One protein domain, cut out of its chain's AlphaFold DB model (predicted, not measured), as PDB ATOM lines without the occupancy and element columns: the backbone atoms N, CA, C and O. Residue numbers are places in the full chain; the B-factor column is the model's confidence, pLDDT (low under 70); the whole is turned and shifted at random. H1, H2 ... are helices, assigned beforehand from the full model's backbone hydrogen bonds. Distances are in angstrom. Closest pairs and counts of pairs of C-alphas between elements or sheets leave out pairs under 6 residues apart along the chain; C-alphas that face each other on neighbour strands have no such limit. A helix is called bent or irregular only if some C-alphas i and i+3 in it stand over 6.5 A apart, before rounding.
ATOM      1  N   ILE A 255     136.424 149.742 139.861       91.12
ATOM      2  CA  ILE A 255     135.337 148.808 139.562       91.12
ATOM      3  C   ILE A 255     134.022 149.561 139.364       91.12
ATOM      4  O   ILE A 255     133.302 149.226 138.427       91.12
ATOM      5  N   LYS A 256     133.726 150.591 140.171       89.44
ATOM      6  CA  LYS A 256     132.522 151.419 139.975       89.44
ATOM      7  C   LYS A 256     132.484 152.015 138.572       89.44
ATOM      8  O   LYS A 256     131.520 151.787 137.854       89.44
ATOM      9  N   LEU A 257     133.574 152.658 138.144       86.88
ATOM     10  CA  LEU A 257     133.684 153.213 136.790       86.88
ATOM     11  C   LEU A 257     133.570 152.128 135.711       86.88
ATOM     12  O   LEU A 257     132.906 152.326 134.698       86.88
ATOM     13  N   ALA A 258     134.200 150.972 135.919       86.19
ATOM     14  CA  ALA A 258     134.109 149.860 134.982       86.19
ATOM     15  C   ALA A 258     132.671 149.330 134.841       86.19
ATOM     16  O   ALA A 258     132.281 148.950 133.743       86.19
ATOM     17  N   VAL A 259     131.897 149.307 135.926       87.56
ATOM     18  CA  VAL A 259     130.490 148.884 135.932       87.56
ATOM     19  C   VAL A 259     129.589 149.954 135.311       87.56
ATOM     20  O   VAL A 259     128.809 149.637 134.416       87.56
ATOM     21  N   ASP A 260     129.725 151.212 135.740       85.00
ATOM     22  CA  ASP A 260     128.891 152.341 135.297       85.00
ATOM     23  C   ASP A 260     128.941 152.558 133.792       85.00
ATOM     24  O   ASP A 260     127.977 153.019 133.187       85.00
ATOM     25  N   TYR A 261     130.070 152.212 133.191       84.62
ATOM     26  CA  TYR A 261     130.306 152.431 131.783       84.62
ATOM     27  C   TYR A 261     130.532 151.135 130.997       84.62
ATOM     28  O   TYR A 261     131.101 151.178 129.904       84.62
ATOM     29  N   ASP A 262     130.086 149.997 131.536       85.19
ATOM     30  CA  ASP A 262     130.065 148.696 130.854       85.19
ATOM     31  C   ASP A 262     131.418 148.328 130.206       85.19
ATOM     32  O   ASP A 262     131.532 147.988 129.025       85.19
ATOM     33  N   ASN A 263     132.496 148.473 130.979       83.19
ATOM     34  CA  ASN A 263     133.840 148.105 130.555       83.19
ATOM     35  C   ASN A 263     133.986 146.582 130.546       83.19
ATOM     36  O   ASN A 263     133.672 145.894 131.520       83.19
ATOM     37  N   HIS A 264     134.564 146.046 129.471       84.00
ATOM     38  CA  HIS A 264     134.733 144.605 129.340       84.00
ATOM     39  C   HIS A 264     135.576 144.038 130.493       84.00
ATOM     40  O   HIS A 264     136.712 144.461 130.730       84.00
ATOM     41  N   TRP A 265     135.049 143.023 131.180       85.81
ATOM     42  CA  TRP A 265     135.620 142.501 132.427       85.81
ATOM     43  C   TRP A 265     137.078 142.032 132.300       85.81
ATOM     44  O   TRP A 265     137.847 142.161 133.250       85.81
ATOM     45  N   THR A 266     137.504 141.532 131.133       86.69
ATOM     46  CA  THR A 266     138.912 141.148 130.912       86.69
ATOM     47  C   THR A 266     139.853 142.351 130.961       86.69
ATOM     48  O   THR A 266     140.968 142.227 131.468       86.69
ATOM     49  N   ASN A 267     139.406 143.521 130.490       81.56
ATOM     50  CA  ASN A 267     140.156 144.763 130.630       81.56
ATOM     51  C   ASN A 267     140.148 145.243 132.086       81.56
ATOM     52  O   ASN A 267     141.191 145.628 132.613       81.56
ATOM     53  N   THR A 268     138.998 145.157 132.763       86.25
ATOM     54  CA  THR A 268     138.893 145.440 134.202       86.25
ATOM     55  C   THR A 268     139.903 144.603 134.993       86.25
ATOM     56  O   THR A 268     140.734 145.155 135.711       86.25
ATOM     57  N   LYS A 269     139.921 143.286 134.770       90.44
ATOM     58  CA  LYS A 269     140.874 142.344 135.371       90.44
ATOM     59  C   LYS A 269     142.324 142.724 135.095       90.44
ATOM     60  O   LYS A 269     143.120 142.774 136.028       90.44
ATOM     61  N   TYR A 270     142.667 143.003 133.837       88.81
ATOM     62  CA  TYR A 270     144.027 143.386 133.456       88.81
ATOM     63  C   TYR A 270     144.501 144.640 134.198       88.81
ATOM     64  O   TYR A 270     145.614 144.661 134.721       88.81
ATOM     65  N   CYS A 271     143.653 145.664 134.290       87.00
ATOM     66  CA  CYS A 271     143.999 146.911 134.963       87.00
ATOM     67  C   CYS A 271     144.215 146.707 136.467       87.00
ATOM     68  O   CYS A 271     145.225 147.154 137.007       87.00
ATOM     69  N   ILE A 272     143.331 145.946 137.122       91.81
ATOM     70  CA  ILE A 272     143.484 145.598 138.541       91.81
ATOM     71  C   ILE A 272     144.789 144.819 138.767       91.81
ATOM     72  O   ILE A 272     145.514 145.101 139.718       91.81
ATOM     73  N   GLN A 273     145.153 143.894 137.872       91.88
ATOM     74  CA  GLN A 273     146.433 143.177 137.956       91.88
ATOM     75  C   GLN A 273     147.641 144.123 137.909       91.88
ATOM     76  O   GLN A 273     148.599 143.914 138.653       91.88
ATOM     77  N   GLN A 274     147.605 145.166 137.070       89.06
ATOM     78  CA  GLN A 274     148.692 146.150 137.021       89.06
ATOM     79  C   GLN A 274     148.781 146.972 138.312       89.06
ATOM     80  O   GLN A 274     149.886 147.236 138.789       89.06
ATOM     81  N   THR A 275     147.637 147.319 138.908       90.06
ATOM     82  CA  THR A 275     147.573 148.003 140.209       90.06
ATOM     83  C   THR A 275     148.106 147.132 141.351       90.06
ATOM     84  O   THR A 275     148.856 147.610 142.207       90.06
ATOM     85  N   LEU A 276     147.782 145.835 141.360       91.69
ATOM     86  CA  LEU A 276     148.298 144.894 142.358       91.69
ATOM     87  C   LEU A 276     149.821 144.732 142.249       91.69
ATOM     88  O   LEU A 276     150.523 144.743 143.266       91.69
ATOM     89  N   GLY A 277     150.358 144.621 141.031       89.75
ATOM     90  CA  GLY A 277     151.785 144.388 140.812       89.75
ATOM     91  C   GLY A 277     152.232 143.071 141.457       89.75
ATOM     92  O   GLY A 277     151.721 142.007 141.119       89.75
ATOM     93  N   SER A 278     153.173 143.123 142.405       88.19
ATOM     94  CA  SER A 278     153.634 141.932 143.141       88.19
ATOM     95  C   SER A 278     152.577 141.332 144.075       88.19
ATOM     96  O   SER A 278     152.648 140.146 144.383       88.19
ATOM     97  N   GLU A 279     151.570 142.107 144.491       88.94
ATOM     98  CA  GLU A 279     150.485 141.628 145.365       88.94
ATOM     99  C   GLU A 279     149.522 140.667 144.657       88.94
ATOM    100  O   GLU A 279     148.637 140.097 145.289       88.94
ATOM    101  N   VAL A 280     149.719 140.404 143.363       86.44
ATOM    102  CA  VAL A 280     148.999 139.346 142.648       86.44
ATOM    103  C   VAL A 280     149.225 137.951 143.265       86.44
ATOM    104  O   VAL A 280     148.411 137.057 143.067       86.44
ATOM    105  N   GLN A 281     150.303 137.770 144.038       85.75
ATOM    106  CA  GLN A 281     150.624 136.528 144.756       85.75
ATOM    107  C   GLN A 281     149.855 136.356 146.076       85.75
ATOM    108  O   GLN A 281     149.959 135.312 146.714       85.75
ATOM    109  N   THR A 282     149.108 137.373 146.511       91.88
ATOM    110  CA  THR A 282     148.233 137.268 147.685       91.88
ATOM    111  C   THR A 282     147.042 136.351 147.396       91.88
ATOM    112  O   THR A 282     146.755 136.019 146.242       91.88
ATOM    113  N   GLU A 283     146.308 135.963 148.439       91.94
ATOM    114  CA  GLU A 283     145.063 135.203 148.286       91.94
ATOM    115  C   GLU A 283     144.069 135.944 147.374       91.94
ATOM    116  O   GLU A 283     143.602 135.384 146.383       91.94
ATOM    117  N   GLN A 284     143.847 137.238 147.628       91.19
ATOM    118  CA  GLN A 284     142.963 138.084 146.822       91.19
ATOM    119  C   GLN A 284     143.441 138.202 145.363       91.19
ATOM    120  O   GLN A 284     142.643 138.117 144.427       91.19
ATOM    121  N   GLY A 285     144.752 138.346 145.145       92.44
ATOM    122  CA  GLY A 285     145.342 138.371 143.804       92.44
ATOM    123  C   GLY A 285     145.174 137.050 143.046       92.44
ATOM    124  O   GLY A 285     144.857 137.049 141.854       92.44
ATOM    125  N   THR A 286     145.300 135.922 143.746       93.69
ATOM    126  CA  THR A 286     145.089 134.581 143.182       93.69
ATOM    127  C   THR A 286     143.624 134.368 142.800       93.69
ATOM    128  O   THR A 286     143.341 133.857 141.714       93.69
ATOM    129  N   GLN A 287     142.687 134.827 143.635       95.25
ATOM    130  CA  GLN A 287     141.255 134.797 143.326       95.25
ATOM    131  C   GLN A 287     140.928 135.636 142.079       95.25
ATOM    132  O   GLN A 287     140.264 135.139 141.169       95.25
ATOM    133  N   LEU A 288     141.478 136.854 141.960       94.50
ATOM    134  CA  LEU A 288     141.346 137.673 140.747       94.50
ATOM    135  C   LEU A 288     141.894 136.952 139.503       94.50
ATOM    136  O   LEU A 288     141.297 137.002 138.422       94.50
ATOM    137  N   LEU A 289     143.050 136.289 139.613       93.25
ATOM    138  CA  LEU A 289     143.631 135.519 138.507       93.25
ATOM    139  C   LEU A 289     142.743 134.345 138.087       93.25
ATOM    140  O   LEU A 289     142.668 134.059 136.889       93.25
ATOM    141  N   ALA A 290     142.022 133.735 139.025       95.00
ATOM    142  CA  ALA A 290     141.081 132.655 138.755       95.00
ATOM    143  C   ALA A 290     139.756 133.126 138.122       95.00
ATOM    144  O   ALA A 290     139.110 132.318 137.456       95.00
ATOM    145  N   SER A 291     139.383 134.408 138.256       95.38
ATOM    146  CA  SER A 291     138.116 134.957 137.740       95.38
ATOM    147  C   SER A 291     137.912 134.742 136.233       95.38
ATOM    148  O   SER A 291     138.800 135.048 135.423       95.38
ATOM    149  N   LYS A 292     136.721 134.280 135.853       94.38
ATOM    150  CA  LYS A 292     136.273 134.024 134.474       94.38
ATOM    151  C   LYS A 292     135.042 134.846 134.079       94.38
ATOM    152  O   LYS A 292     134.626 134.771 132.925       94.38
ATOM    153  N   SER A 293     134.489 135.624 135.005       93.19
ATOM    154  CA  SER A 293     133.357 136.519 134.772       93.19
ATOM    155  C   SER A 293     133.527 137.848 135.532       93.19
ATOM    156  O   SER A 293     134.410 137.957 136.393       93.19
ATOM    157  N   PRO A 294     132.724 138.884 135.222       90.56
ATOM    158  CA  PRO A 294     132.650 140.085 136.053       90.56
ATOM    159  C   PRO A 294     132.231 139.784 137.502       90.56
ATOM    160  O   PRO A 294     132.834 140.331 138.422       90.56
ATOM    161  N   GLU A 295     131.274 138.877 137.722       95.06
ATOM    162  CA  GLU A 295     130.768 138.505 139.054       95.06
ATOM    163  C   GLU A 295     131.874 137.944 139.953       95.06
ATOM    164  O   GLU A 295     131.952 138.302 141.130       95.06
ATOM    165  N   ASP A 296     132.778 137.129 139.397       96.12
ATOM    166  CA  ASP A 296     133.940 136.622 140.133       96.12
ATOM    167  C   ASP A 296     134.809 137.778 140.651       96.12
ATOM    168  O   ASP A 296     135.202 137.799 141.816       96.12
ATOM    169  N   ILE A 297     135.099 138.766 139.797       94.75
ATOM    170  CA  ILE A 297     135.927 139.928 140.156       94.75
ATOM    171  C   ILE A 297     135.215 140.758 141.220       94.75
ATOM    172  O   ILE A 297     135.812 141.143 142.225       94.75
ATOM    173  N   TYR A 298     133.936 141.049 141.012       95.06
ATOM    174  CA  TYR A 298     133.185 141.928 141.898       95.06
ATOM    175  C   TYR A 298     132.909 141.269 143.249       95.06
ATOM    176  O   TYR A 298     132.897 141.967 144.258       95.06
ATOM    177  N   THR A 299     132.810 139.941 143.314       96.75
ATOM    178  CA  THR A 299     132.759 139.200 144.583       96.75
ATOM    179  C   THR A 299     134.063 139.348 145.367       96.75
ATOM    180  O   THR A 299     134.026 139.714 146.540       96.75
ATOM    181  N   VAL A 300     135.221 139.171 144.713       96.25
ATOM    182  CA  VAL A 300     136.558 139.293 145.339       96.25
ATOM    183  C   VAL A 300     136.792 140.662 145.990       96.25
ATOM    184  O   VAL A 300     137.512 140.772 146.984       96.25
ATOM    185  N   TYR A 301     136.183 141.717 145.448       95.81
ATOM    186  CA  TYR A 301     136.323 143.082 145.961       95.81
ATOM    187  C   TYR A 301     135.094 143.596 146.726       95.81
ATOM    188  O   TYR A 301     135.086 144.761 147.126       95.81
ATOM    189  N   GLY A 302     134.077 142.759 146.969       96.56
ATOM    190  CA  GLY A 302     132.865 143.146 147.703       96.56
ATOM    191  C   GLY A 302     132.033 144.222 146.993       96.56
ATOM    192  O   GLY A 302     131.535 145.142 147.631       96.56
ATOM    193  N   MET A 303     131.936 144.136 145.666       97.44
ATOM    194  CA  MET A 303     131.279 145.099 144.772       97.44
ATOM    195  C   MET A 303     130.006 144.543 144.107       97.44
ATOM    196  O   MET A 303     129.439 145.202 143.237       97.44
ATOM    197  N   MET A 304     129.541 143.349 144.502       97.12
ATOM    198  CA  MET A 304     128.355 142.709 143.910       97.12
ATOM    199  C   MET A 304     127.073 143.520 144.104       97.12
ATOM    200  O   MET A 304     126.307 143.653 143.155       97.12
ATOM    201  N   ASP A 305     126.860 144.121 145.276       97.31
ATOM    202  CA  ASP A 305     125.666 144.942 145.527       97.31
ATOM    203  C   ASP A 305     125.610 146.153 144.587       97.31
ATOM    204  O   ASP A 305     124.569 146.459 144.004       97.31
ATOM    205  N   TYR A 306     126.761 146.800 144.370       95.69
ATOM    206  CA  TYR A 306     126.880 147.900 143.416       95.69
ATOM    207  C   TYR A 306     126.591 147.427 141.989       95.69
ATOM    208  O   TYR A 306     125.756 148.018 141.304       95.69
ATOM    209  N   TYR A 307     127.231 146.333 141.565       94.19
ATOM    210  CA  TYR A 307     127.025 145.736 140.247       94.19
ATOM    211  C   TYR A 307     125.552 145.399 139.991       94.19
ATOM    212  O   TYR A 307     125.002 145.828 138.979       94.19
ATOM    213  N   ASN A 308     124.892 144.729 140.936       94.62
ATOM    214  CA  ASN A 308     123.480 144.369 140.836       94.62
ATOM    215  C   ASN A 308     122.586 145.612 140.721       94.62
ATOM    216  O   ASN A 308     121.707 145.646 139.863       94.62
ATOM    217  N   SER A 309     122.852 146.661 141.508       94.81
ATOM    218  CA  SER A 309     122.080 147.912 141.451       94.81
ATOM    219  C   SER A 309     122.200 148.637 140.104       94.81
ATOM    220  O   SER A 309     121.251 149.261 139.631       94.81
ATOM    221  N   VAL A 310     123.366 148.573 139.452       90.00
ATOM    222  CA  VAL A 310     123.566 149.155 138.117       90.00
ATOM    223  C   VAL A 310     122.910 148.273 137.059       90.00
ATOM    224  O   VAL A 310     122.202 148.780 136.190       90.00
ATOM    225  N   HIS A 311     123.078 146.956 137.172       87.56
ATOM    226  CA  HIS A 311     122.490 145.994 136.251       87.56
ATOM    227  C   HIS A 311     120.959 146.079 136.237       87.56
ATOM    228  O   HIS A 311     120.361 146.125 135.166       87.56
ATOM    229  N   GLU A 312     120.318 146.191 137.402       90.44
ATOM    230  CA  GLU A 312     118.868 146.379 137.514       90.44
ATOM    231  C   GLU A 312     118.402 147.658 136.800       90.44
ATOM    232  O   GLU A 312     117.457 147.617 136.008       90.44
ATOM    233  N   ARG A 313     119.111 148.782 136.984       88.12
ATOM    234  CA  ARG A 313     118.819 150.035 136.263       88.12
ATOM    235  C   ARG A 313     118.924 149.867 134.745       88.12
ATOM    236  O   ARG A 313     118.079 150.396 134.023       88.12
ATOM    237  N   HIS A 314     119.920 149.126 134.260       85.75
ATOM    238  CA  HIS A 314     120.078 148.842 132.830       85.75
ATOM    239  C   HIS A 314     118.940 147.961 132.294       85.75
ATOM    240  O   HIS A 314     118.381 148.268 131.241       85.75
ATOM    241  N   GLN A 315     118.536 146.920 133.026       81.69
ATOM    242  CA  GLN A 315     117.413 146.062 132.625       81.69
ATOM    243  C   GLN A 315     116.092 146.836 132.560       81.69
ATOM    244  O   GLN A 315     115.343 146.699 131.594       81.69
ATOM    245  N   LEU A 316     115.830 147.712 133.535       84.94
ATOM    246  CA  LEU A 316     114.653 148.587 133.528       84.94
ATOM    247  C   LEU A 316     114.655 149.547 132.331       84.94
ATOM    248  O   LEU A 316     113.609 149.772 131.718       84.94
ATOM    249  N   TYR A 317     115.820 150.100 131.978       80.81
ATOM    250  CA  TYR A 317     115.964 150.931 130.783       80.81
ATOM    251  C   TYR A 317     115.617 150.142 129.513       80.81
ATOM    252  O   TYR A 317     114.806 150.610 128.715       80.81
ATOM    253  N   LEU A 318     116.173 148.939 129.344       76.94
ATOM    254  CA  LEU A 318     115.927 148.094 128.171       76.94
ATOM    255  C   LEU A 318     114.460 147.661 128.064       76.94
ATOM    256  O   LEU A 318     113.871 147.793 126.993       76.94
ATOM    257  N   ALA A 319     113.846 147.236 129.170       79.31
ATOM    258  CA  ALA A 319     112.429 146.877 129.210       79.31
ATOM    259  C   ALA A 319     111.532 148.055 128.793       79.31
ATOM    260  O   ALA A 319     110.591 147.885 128.020       79.31
ATOM    261  N   LYS A 320     111.864 149.274 129.240       76.00
ATOM    262  CA  LYS A 320     111.147 150.492 128.844       76.00
ATOM    263  C   LYS A 320     111.312 150.808 127.355       76.00
ATOM    264  O   LYS A 320     110.354 151.255 126.733       76.00
ATOM    265  N   GLN A 321     112.497 150.598 126.777       71.88
ATOM    266  CA  GLN A 321     112.707 150.790 125.336       71.88
ATOM    267  C   GLN A 321     111.929 149.763 124.509       71.88
ATOM    268  O   GLN A 321     111.275 150.138 123.541       71.88
ATOM    269  N   GLN A 322     111.919 148.499 124.932       71.31
ATOM    270  CA  GLN A 322     111.138 147.450 124.278       71.31
ATOM    271  C   GLN A 322     109.634 147.753 124.333       71.31
ATOM    272  O   GLN A 322     108.956 147.685 123.312       71.31
ATOM    273  N   GLU A 323     109.117 148.188 125.485       69.38
ATOM    274  CA  GLU A 323     107.722 148.620 125.613       69.38
ATOM    275  C   GLU A 323     107.399 149.807 124.685       69.38
ATOM    276  O   GLU A 323     106.314 149.880 124.106       69.38
ATOM    277  N   ILE A 324     108.338 150.744 124.522       65.44
ATOM    278  CA  ILE A 324     108.206 151.870 123.593       65.44
ATOM    279  C   ILE A 324     108.152 151.392 122.131       65.44
ATOM    280  O   ILE A 324     107.386 151.951 121.343       65.44
ATOM    281  N   GLU A 325     108.946 150.391 121.758       65.31
ATOM    282  CA  GLU A 325     108.958 149.815 120.408       65.31
ATOM    283  C   GLU A 325     107.686 149.005 120.115       65.31
ATOM    284  O   GLU A 325     107.062 149.198 119.069       65.31
ATOM    285  N   GLU A 326     107.260 148.158 121.055       63.34
ATOM    286  CA  GLU A 326     106.077 147.292 120.937       63.34
ATOM    287  C   GLU A 326     104.762 148.079 120.896       63.34
ATOM    288  O   GLU A 326     103.834 147.699 120.183       63.34
TER     289      GLU A 326
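This is residues 255 to 326 of the 387 residues of the protein "DUS2" of Bugula neritina (UniProt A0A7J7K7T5). Helices H1 to H4 fold back and forth into a small body, and residues 315 to 326 of the long helix H5 stick out from it as an arm. The printed part has 72 residues, 61 of them in five named helices, with no named strand; its class is all helix, and it is loose, with a radius of gyration of the C-alphas of 14.9 A and spans of 52 by 18 by 18 A.

Start at H1, residues 255 to 260, which makes a hairpin with H2, residues 265 to 281; H2 only just touches H1, with residues 265 to 268 alone and 3 pairs of C-alphas within 8 A, the closest C-alphas being those of Ala 258 and Thr 268 at 6.6 A. H3, residues 283 to 290, makes hairpins with H2, closest C-alphas Val 280 and Thr 286 at 6.2 A, and with H4, residues 294 to 300, closest Leu 288 and Ile 297 at 5.9 A. H5, residues 304 to 326, touches H1 with residues 306 to 310 alone, closest C-alphas Val 259 and Tyr 307 at 6.4 A. Every O i to N i+4 pair is within hydrogen-bond range but in H2, 9 of 13.

Find C-alpha 255 at (135.337, 148.808, 139.562). H2 is irregular, C-alphas 275 and 278 being 9.1 A apart. H5 runs 32.3 A to C-alpha 326 at (106.077, 147.292, 120.937).

The printed part has no cut; residues 323 to 326 are under pLDDT 70.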